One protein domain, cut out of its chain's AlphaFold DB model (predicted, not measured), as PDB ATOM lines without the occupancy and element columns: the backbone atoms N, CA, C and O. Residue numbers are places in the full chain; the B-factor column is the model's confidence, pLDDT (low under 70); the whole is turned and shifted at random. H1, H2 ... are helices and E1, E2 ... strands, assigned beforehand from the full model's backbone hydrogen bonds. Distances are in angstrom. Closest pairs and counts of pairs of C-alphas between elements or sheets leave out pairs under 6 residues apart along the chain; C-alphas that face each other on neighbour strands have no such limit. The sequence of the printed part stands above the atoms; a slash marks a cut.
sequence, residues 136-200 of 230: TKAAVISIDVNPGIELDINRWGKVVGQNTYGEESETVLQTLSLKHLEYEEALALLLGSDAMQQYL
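Overview. This is residues 136 to 200 of the 230 residues of the protein "Sigma70_r4_2 domain-containing protein" of [Clostridium] clostridioforme 90A6 (UniProt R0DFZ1). A twisted sheet of three strands has helices H1 and H2 over one face, making two layers, while H3 sits off the sheet near both helices. The 65 printed residues include strands E1, E2, E3, a meander in that order, each strand antiparallel to the one before, then H1, H2, H3. The class is mixed; the whole is compact, radius of gyration of the C-alphas 11.0 A, spanning 32 by 19 by 18 A.

Arrangement. E2, residues 148 to 154, forms hairpins with E1, residues 137 to 143, where N 141 and O 151 are 2.9 A apart, and E3, residues 159 to 165, where N 150 and O 163 are 2.9 A apart, both within hydrogen-bond range. H2, residues 183 to 192, is over E2, height over the sheet 10.4 A, along the strands; its Tyr 183 C-alpha is 5.9 A from that of Val 159, the closest to E3. H1, residues 167 to 175, on the same face, stands up from the sheet at 45 degrees, over E3. H3, residues 194 to 200, is close but not clearly touching H1; their closest C-alphas, Val 172 and Ala 195, are 5.7 A apart. Every O i to N i+4 pair is within hydrogen-bond range in H2, 4 of 5 in H1, 2 of 3 in H3.

Along the chain. E1 begins at C-alpha 137 (-6.288, -14.016, 24.378); H3 ends at C-alpha 200 (-26.261, -3.092, 7.894). E2 is 20.2 A long, H2 13.6 A.

Size, cuts and confidence. The farthest C-alphas, Thr 136 and Gln 198, are 33.3 A apart. The printed part has no cut and no long link; residue 145 is under 70 in pLDDT.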
ATOM      1  N   THR A 136      -4.152 -12.359  28.255       84.38
ATOM      2  CA  THR A 136      -4.105 -13.624  27.506       84.38
ATOM      3  C   THR A 136      -5.372 -13.805  26.669       84.38
ATOM      4  O   THR A 136      -6.470 -13.994  27.197       84.38
ATOM      5  N   LYS A 137      -5.213 -13.755  25.343       84.06
ATOM      6  CA  LYS A 137      -6.288 -14.016  24.378       84.06
ATOM      7  C   LYS A 137      -6.738 -15.476  24.483       84.06
ATOM      8  O   LYS A 137      -5.902 -16.379  24.469       84.06
ATOM      9  N   ALA A 138      -8.043 -15.698  24.580       83.88
ATOM     10  CA  ALA A 138      -8.657 -17.023  24.637       83.88
ATOM     11  C   ALA A 138      -9.504 -17.327  23.392       83.88
ATOM     12  O   ALA A 138      -9.537 -18.473  22.951       83.88
ATOM     13  N   ALA A 139     -10.158 -16.316  22.817       83.31
ATOM     14  CA  ALA A 139     -11.000 -16.452  21.632       83.31
ATOM     15  C   ALA A 139     -10.927 -15.196  20.752       83.31
ATOM     16  O   ALA A 139     -10.565 -14.121  21.228       83.31
ATOM     17  N   VAL A 140     -11.279 -15.346  19.475       87.38
ATOM     18  CA  VAL A 140     -11.389 -14.251  18.501       87.38
ATOM     19  C   VAL A 140     -12.772 -14.330  17.861       87.38
ATOM     20  O   VAL A 140     -13.164 -15.402  17.399       87.38
ATOM     21  N   ILE A 141     -13.511 -13.219  17.852       85.94
ATOM     22  CA  ILE A 141     -14.794 -13.086  17.150       85.94
ATOM     23  C   ILE A 141     -14.585 -12.180  15.944       85.94
ATOM     24  O   ILE A 141     -14.284 -11.003  16.114       85.94
ATOM     25  N   SER A 142     -14.765 -12.719  14.741       84.81
ATOM     26  CA  SER A 142     -14.741 -11.966  13.486       84.81
ATOM     27  C   SER A 142     -16.165 -11.661  13.022       84.81
ATOM     28  O   SER A 142     -16.997 -12.564  12.909       84.81
ATOM     29  N   ILE A 143     -16.447 -10.393  12.743       82.12
ATOM     30  CA  ILE A 143     -17.722  -9.930  12.196       82.12
ATOM     31  C   ILE A 143     -17.514  -9.669  10.705       82.12
ATOM     32  O   ILE A 143     -16.922  -8.664  10.314       82.12
ATOM     33  N   ASP A 144     -18.020 -10.582   9.877       73.25
ATOM     34  CA  ASP A 144     -17.924 -10.531   8.411       73.25
ATOM     35  C   ASP A 144     -19.007  -9.617   7.798       73.25
ATOM     36  O   ASP A 144     -19.788 -10.020   6.934       73.25
ATOM     37  N   VAL A 145     -19.080  -8.374   8.271       69.44
ATOM     38  CA  VAL A 145     -19.873  -7.292   7.662       69.44
ATOM     39  C   VAL A 145     -18.892  -6.351   6.960       69.44
ATOM     40  O   VAL A 145     -17.724  -6.324   7.321       69.44
ATOM     41  N   ASN A 146     -19.302  -5.609   5.928       70.19
ATOM     42  CA  ASN A 146     -18.492  -4.479   5.464       70.19
ATOM     43  C   ASN A 146     -18.937  -3.241   6.256       70.19
ATOM     44  O   ASN A 146     -20.007  -2.733   5.924       70.19
ATOM     45  N   PRO A 147     -18.205  -2.801   7.294       76.31
ATOM     46  CA  PRO A 147     -16.772  -3.030   7.490       76.31
ATOM     47  C   PRO A 147     -16.400  -4.148   8.487       76.31
ATOM     48  O   PRO A 147     -17.081  -4.358   9.492       76.31
ATOM     49  N   GLY A 148     -15.305  -4.865   8.198       79.69
ATOM     50  CA  GLY A 148     -14.911  -6.083   8.915       79.69
ATOM     51  C   GLY A 148     -14.157  -5.782  10.209       79.69
ATOM     52  O   GLY A 148     -13.164  -5.051  10.197       79.69
ATOM     53  N   ILE A 149     -14.616  -6.348  11.327       86.69
ATOM     54  CA  ILE A 149     -14.055  -6.097  12.664       86.69
ATOM     55  C   ILE A 149     -13.801  -7.425  13.376       86.69
ATOM     56  O   ILE A 149     -14.667  -8.299  13.397       86.69
ATOM     57  N   GLU A 150     -12.634  -7.562  14.003       88.56
ATOM     58  CA  GLU A 150     -12.300  -8.688  14.874       88.56
ATOM     59  C   GLU A 150     -12.118  -8.224  16.323       88.56
ATOM     60  O   GLU A 150     -11.439  -7.233  16.596       88.56
ATOM     61  N   LEU A 151     -12.703  -8.966  17.261       88.88
ATOM     62  CA  LEU A 151     -12.583  -8.739  18.698       88.88
ATOM     63  C   LEU A 151     -11.791  -9.880  19.336       88.88
ATOM     64  O   LEU A 151     -12.174 -11.047  19.243       88.88
ATOM     65  N   ASP A 152     -10.702  -9.534  20.018       90.38
ATOM     66  CA  ASP A 152      -9.936 -10.466  20.837       90.38
ATOM     67  C   ASP A 152     -10.545 -10.532  22.236       90.38
ATOM     68  O   ASP A 152     -10.661  -9.510  22.916       90.38
ATOM     69  N   ILE A 153     -10.861 -11.734  22.705       89.81
ATOM     70  CA  ILE A 153     -11.562 -11.959  23.970       89.81
ATOM     71  C   ILE A 153     -10.686 -12.798  24.894       89.81
ATOM     72  O   ILE A 153     -10.055 -13.770  24.466       89.81
ATOM     73  N   ASN A 154     -10.630 -12.435  26.173       91.38
ATOM     74  CA  ASN A 154      -9.940 -13.227  27.189       91.38
ATOM     75  C   ASN A 154     -10.822 -14.350  27.762       91.38
ATOM     76  O   ASN A 154     -12.000 -14.487  27.444       91.38
ATOM     77  N   ARG A 155     -10.251 -15.167  28.654       84.81
ATOM     78  CA  ARG A 155     -10.952 -16.309  29.278       84.81
ATOM     79  C   ARG A 155     -12.209 -15.940  30.079       84.81
ATOM     80  O   ARG A 155     -12.959 -16.836  30.445       84.81
ATOM     81  N   TRP A 156     -12.382 -14.663  30.416       85.94
ATOM     82  CA  TRP A 156     -13.508 -14.164  31.201       85.94
ATOM     83  C   TRP A 156     -14.619 -13.566  30.340       85.94
ATOM     84  O   TRP A 156     -15.605 -13.134  30.909       85.94
ATOM     85  N   GLY A 157     -14.476 -13.547  29.009       84.19
ATOM     86  CA  GLY A 157     -15.472 -12.938  28.120       84.19
ATOM     87  C   GLY A 157     -15.220 -11.460  27.815       84.19
ATOM     88  O   GLY A 157     -15.982 -10.860  27.061       84.19
ATOM     89  N   LYS A 158     -14.116 -10.875  28.301       89.56
ATOM     90  CA  LYS A 158     -13.807  -9.456  28.078       89.56
ATOM     91  C   LYS A 158     -12.999  -9.206  26.820       89.56
ATOM     92  O   LYS A 158     -12.029  -9.916  26.547       89.56
ATOM     93  N   VAL A 159     -13.332  -8.124  26.122       91.12
ATOM     94  CA  VAL A 159     -12.598  -7.641  24.950       91.12
ATOM     95  C   VAL A 159     -11.255  -7.047  25.388       91.12
ATOM     96  O   VAL A 159     -11.188  -6.036  26.093       91.12
ATOM     97  N   VAL A 160     -10.161  -7.677  24.969       90.75
ATOM     98  CA  VAL A 160      -8.779  -7.252  25.257       90.75
ATOM     99  C   VAL A 160      -8.102  -6.573  24.073       90.75
ATOM    100  O   VAL A 160      -7.144  -5.822  24.257       90.75
ATOM    101  N   GLY A 161      -8.608  -6.807  22.866       88.69
ATOM    102  CA  GLY A 161      -8.070  -6.276  21.622       88.69
ATOM    103  C   GLY A 161      -9.159  -6.134  20.569       88.69
ATOM    104  O   GLY A 161     -10.203  -6.775  20.649       88.69
ATOM    105  N   GLN A 162      -8.910  -5.251  19.611       89.50
ATOM    106  CA  GLN A 162      -9.781  -5.009  18.469       89.50
ATOM    107  C   GLN A 162      -8.890  -4.841  17.240       89.50
ATOM    108  O   GLN A 162      -7.878  -4.139  17.318       89.50
ATOM    109  N   ASN A 163      -9.244  -5.504  16.148       87.38
ATOM    110  CA  ASN A 163      -8.542  -5.438  14.877       87.38
ATOM    111  C   ASN A 163      -9.540  -5.049  13.779       87.38
ATOM    112  O   ASN A 163     -10.698  -5.470  13.801       87.38
ATOM    113  N   THR A 164      -9.104  -4.209  12.850       85.31
ATOM    114  CA  THR A 164      -9.955  -3.560  11.847       85.31
ATOM    115  C   THR A 164      -9.449  -3.866  10.452       85.31
ATOM    116  O   THR A 164      -8.247  -3.813  10.196       85.31
ATOM    117  N   TYR A 165     -10.369  -4.167   9.541       79.94
ATOM    118  CA  TYR A 165     -10.060  -4.428   8.143       79.94
ATOM    119  C   TYR A 165     -10.748  -3.384   7.259       79.94
ATOM    120  O   TYR A 165     -11.915  -3.525   6.893       79.94
ATOM    121  N   GLY A 166      -9.993  -2.342   6.900       80.56
ATOM    122  CA  GLY A 166     -10.413  -1.266   5.996       80.56
ATOM    123  C   GLY A 166     -10.750   0.051   6.702       80.56
ATOM    124  O   GLY A 166     -11.119   0.071   7.874       80.56
ATOM    125  N   GLU A 167     -10.660   1.163   5.975       78.38
ATOM    126  CA  GLU A 167     -10.849   2.525   6.518       78.38
ATOM    127  C   GLU A 167     -12.249   2.743   7.127       78.38
ATOM    128  O   GLU A 167     -12.424   3.433   8.136       78.38
ATOM    129  N   GLU A 168     -13.259   2.079   6.565       80.44
ATOM    130  CA  GLU A 168     -14.633   2.095   7.067       80.44
ATOM    131  C   GLU A 168     -14.731   1.511   8.496       80.44
ATOM    132  O   GLU A 168     -15.454   2.048   9.334       80.44
ATOM    133  N   SER A 169     -13.957   0.461   8.819       74.62
ATOM    134  CA  SER A 169     -13.959  -0.163  10.162       74.62
ATOM    135  C   SER A 169     -13.274   0.702  11.215       74.62
ATOM    136  O   SER A 169     -13.698   0.721  12.372       74.62
ATOM    137  N   GLU A 170     -12.249   1.461  10.825       80.31
ATOM    138  CA  GLU A 170     -11.565   2.388  11.727       80.31
ATOM    139  C   GLU A 170     -12.483   3.537  12.138       80.31
ATOM    140  O   GLU A 170     -12.516   3.912  13.307       80.31
ATOM    141  N   THR A 171     -13.297   4.037  11.206       81.88
ATOM    142  CA  THR A 171     -14.248   5.128  11.461       81.88
ATOM    143  C   THR A 171     -15.300   4.728  12.504       81.88
ATOM    144  O   THR A 171     -15.629   5.506  13.405       81.88
ATOM    145  N   VAL A 172     -15.787   3.483  12.436       82.19
ATOM    146  CA  VAL A 172     -16.747   2.944  13.413       82.19
ATOM    147  C   VAL A 172     -16.098   2.741  14.790       82.19
ATOM    148  O   VAL A 172     -16.722   3.024  15.809       82.19
ATOM    149  N   LEU A 173     -14.839   2.294  14.860       82.44
ATOM    150  CA  LEU A 173     -14.163   2.073  16.148       82.44
ATOM    151  C   LEU A 173     -13.559   3.335  16.775       82.44
ATOM    152  O   LEU A 173     -13.351   3.359  17.984       82.44
ATOM    153  N   GLN A 174     -13.307   4.397  16.009       81.44
ATOM    154  CA  GLN A 174     -12.896   5.691  16.572       81.44
ATOM    155  C   GLN A 174     -13.984   6.308  17.459       81.44
ATOM    156  O   GLN A 174     -13.679   7.051  18.390       81.44
ATOM    157  N   THR A 175     -15.249   5.980  17.192       80.81
ATOM    158  CA  THR A 175     -16.402   6.469  17.956       80.81
ATOM    159  C   THR A 175     -16.808   5.544  19.106       80.81
ATOM    160  O   THR A 175     -17.524   5.986  20.003       80.81
ATOM    161  N   LEU A 176     -16.330   4.292  19.136       82.94
ATOM    162  CA  LEU A 176     -16.758   3.271  20.097       82.94
ATOM    163  C   LEU A 176     -15.577   2.677  20.872       82.94
ATOM    164  O   LEU A 176     -14.708   2.000  20.326       82.94
ATOM    165  N   SER A 177     -15.585   2.850  22.193       83.31
ATOM    166  CA  SER A 177     -14.629   2.201  23.090       83.31
ATOM    167  C   SER A 177     -15.100   0.789  23.464       83.31
ATOM    168  O   SER A 177     -15.857   0.624  24.417       83.31
ATOM    169  N   LEU A 178     -14.649  -0.241  22.740       85.81
ATOM    170  CA  LEU A 178     -15.067  -1.631  23.000       85.81
ATOM    171  C   LEU A 178     -14.166  -2.384  23.994       85.81
ATOM    172  O   LEU A 178     -14.523  -3.462  24.462       85.81
ATOM    173  N   LYS A 179     -12.987  -1.844  24.327       88.50
ATOM    174  CA  LYS A 179     -12.022  -2.503  25.227       88.50
ATOM    175  C   LYS A 179     -12.551  -2.602  26.659       88.50
ATOM    176  O   LYS A 179     -13.172  -1.676  27.162       88.50
ATOM    177  N   HIS A 180     -12.194  -3.692  27.337       90.25
ATOM    178  CA  HIS A 180     -12.537  -4.015  28.730       90.25
ATOM    179  C   HIS A 180     -14.012  -4.335  29.017       90.25
ATOM    180  O   HIS A 180     -14.322  -4.726  30.148       90.25
ATOM    181  N   LEU A 181     -14.880  -4.230  28.011       89.50
ATOM    182  CA  LEU A 181     -16.282  -4.623  28.093       89.50
ATOM    183  C   LEU A 181     -16.445  -6.132  27.914       89.50
ATOM    184  O   LEU A 181     -15.603  -6.789  27.291       89.50
ATOM    185  N   GLU A 182     -17.536  -6.667  28.456       91.00
ATOM    186  CA  GLU A 182     -17.985  -8.019  28.129       91.00
ATOM    187  C   GLU A 182     -18.354  -8.087  26.645       91.00
ATOM    188  O   GLU A 182     -18.893  -7.133  26.080       91.00
ATOM    189  N   TYR A 183     -18.053  -9.206  25.990       87.81
ATOM    190  CA  TYR A 183     -18.241  -9.336  24.545       87.81
ATOM    191  C   TYR A 183     -19.704  -9.138  24.114       87.81
ATOM    192  O   TYR A 183     -19.945  -8.615  23.030       87.81
ATOM    193  N   GLU A 184     -20.674  -9.506  24.956       88.19
ATOM    194  CA  GLU A 184     -22.109  -9.316  24.697       88.19
ATOM    195  C   GLU A 184     -22.479  -7.833  24.662       88.19
ATOM    196  O   GLU A 184     -23.128  -7.370  23.723       88.19
ATOM    197  N   GLU A 185     -22.004  -7.070  25.647       90.50
ATOM    198  CA  GLU A 185     -22.200  -5.622  25.723       90.50
ATOM    199  C   GLU A 185     -21.473  -4.918  24.575       90.50
ATOM    200  O   GLU A 185     -22.034  -4.036  23.926       90.50
ATOM    201  N   ALA A 186     -20.244  -5.346  24.273       88.75
ATOM    202  CA  ALA A 186     -19.463  -4.817  23.164       88.75
ATOM    203  C   ALA A 186     -20.156  -5.060  21.813       88.75
ATOM    204  O   ALA A 186     -20.216  -4.152  20.985       88.75
ATOM    205  N   LEU A 187     -20.722  -6.251  21.594       87.75
ATOM    206  CA  LEU A 187     -21.490  -6.576  20.391       87.75
ATOM    207  C   LEU A 187     -22.786  -5.768  20.308       87.75
ATOM    208  O   LEU A 187     -23.101  -5.243  19.241       87.75
ATOM    209  N   ALA A 188     -23.519  -5.637  21.416       88.12
ATOM    210  CA  ALA A 188     -24.745  -4.848  21.467       88.12
ATOM    211  C   ALA A 188     -24.480  -3.368  21.152       88.12
ATOM    212  O   ALA A 188     -25.205  -2.770  20.358       88.12
ATOM    213  N   LEU A 189     -23.411  -2.793  21.710       88.94
ATOM    214  CA  LEU A 189     -22.992  -1.418  21.430       88.94
ATOM    215  C   LEU A 189     -22.512  -1.245  19.988       88.94
ATOM    216  O   LEU A 189     -22.880  -0.273  19.330       88.94
ATOM    217  N   LEU A 190     -21.723  -2.191  19.476       87.38
ATOM    218  CA  LEU A 190     -21.206  -2.136  18.113       87.38
ATOM    219  C   LEU A 190     -22.338  -2.211  17.086       87.38
ATOM    220  O   LEU A 190     -22.438  -1.343  16.217       87.38
ATOM    221  N   LEU A 191     -23.217  -3.207  17.207       84.00
ATOM    222  CA  LEU A 191     -24.347  -3.402  16.297       84.00
ATOM    223  C   LEU A 191     -25.435  -2.340  16.488       84.00
ATOM    224  O   LEU A 191     -26.140  -2.021  15.536       84.00
ATOM    225  N   GLY A 192     -25.574  -1.777  17.689       84.12
ATOM    226  CA  GLY A 192     -26.512  -0.696  17.989       84.12
ATOM    227  C   GLY A 192     -26.044   0.692  17.543       84.12
ATOM    228  O   GLY A 192     -26.853   1.614  17.522       84.12
ATOM    229  N   SER A 193     -24.769   0.859  17.184       87.12
ATOM    230  CA  SER A 193     -24.223   2.164  16.807       87.12
ATOM    231  C   SER A 193     -24.761   2.665  15.465       87.12
ATOM    232  O   SER A 193     -24.824   1.921  14.484       87.12
ATOM    233  N   ASP A 194     -25.078   3.961  15.390       83.56
ATOM    234  CA  ASP A 194     -25.553   4.595  14.152       83.56
ATOM    235  C   ASP A 194     -24.550   4.434  13.000       83.56
ATOM    236  O   ASP A 194     -24.947   4.236  11.849       83.56
ATOM    237  N   ALA A 195     -23.251   4.460  13.320       80.56
ATOM    238  CA  ALA A 195     -22.171   4.258  12.363       80.56
ATOM    239  C   ALA A 195     -22.225   2.858  11.726       80.56
ATOM    240  O   ALA A 195     -22.122   2.748  10.509       80.56
ATOM    241  N   MET A 196     -22.465   1.797  12.509       80.56
ATOM    242  CA  MET A 196     -22.583   0.425  11.990       80.56
ATOM    243  C   MET A 196     -23.938   0.164  11.310       80.56
ATOM    244  O   MET A 196     -24.019  -0.547  10.306       80.56
ATOM    245  N   GLN A 197     -25.014   0.779  11.803       80.94
ATOM    246  CA  GLN A 197     -26.369   0.634  11.257       80.94
ATOM    247  C   GLN A 197     -26.489   1.092   9.796       80.94
ATOM    248  O   GLN A 197     -27.281   0.534   9.031       80.94
ATOM    249  N   GLN A 198     -25.692   2.077   9.372       79.81
ATOM    250  CA  GLN A 198     -25.641   2.515   7.971       79.81
ATOM    251  C   GLN A 198     -25.161   1.405   7.027       79.81
ATOM    252  O   GLN A 198     -25.679   1.267   5.916       79.81
ATOM    253  N   TYR A 199     -24.221   0.580   7.481       75.69
ATOM    254  CA  TYR A 199     -23.664  -0.522   6.704       75.69
ATOM    255  C   TYR A 199     -24.583  -1.744   6.677       75.69
ATOM    256  O   TYR A 199     -24.758  -2.359   5.621       75.69
ATOM    257  N   LEU A 200     -25.258  -2.026   7.797       74.25
ATOM    258  CA  LEU A 200     -26.261  -3.092   7.894       74.25
ATOM    259  C   LEU A 200     -27.459  -2.857   6.961       74.25
ATOM    260  O   LEU A 200     -27.960  -3.796   6.352       74.25
TER     261      LEU A 200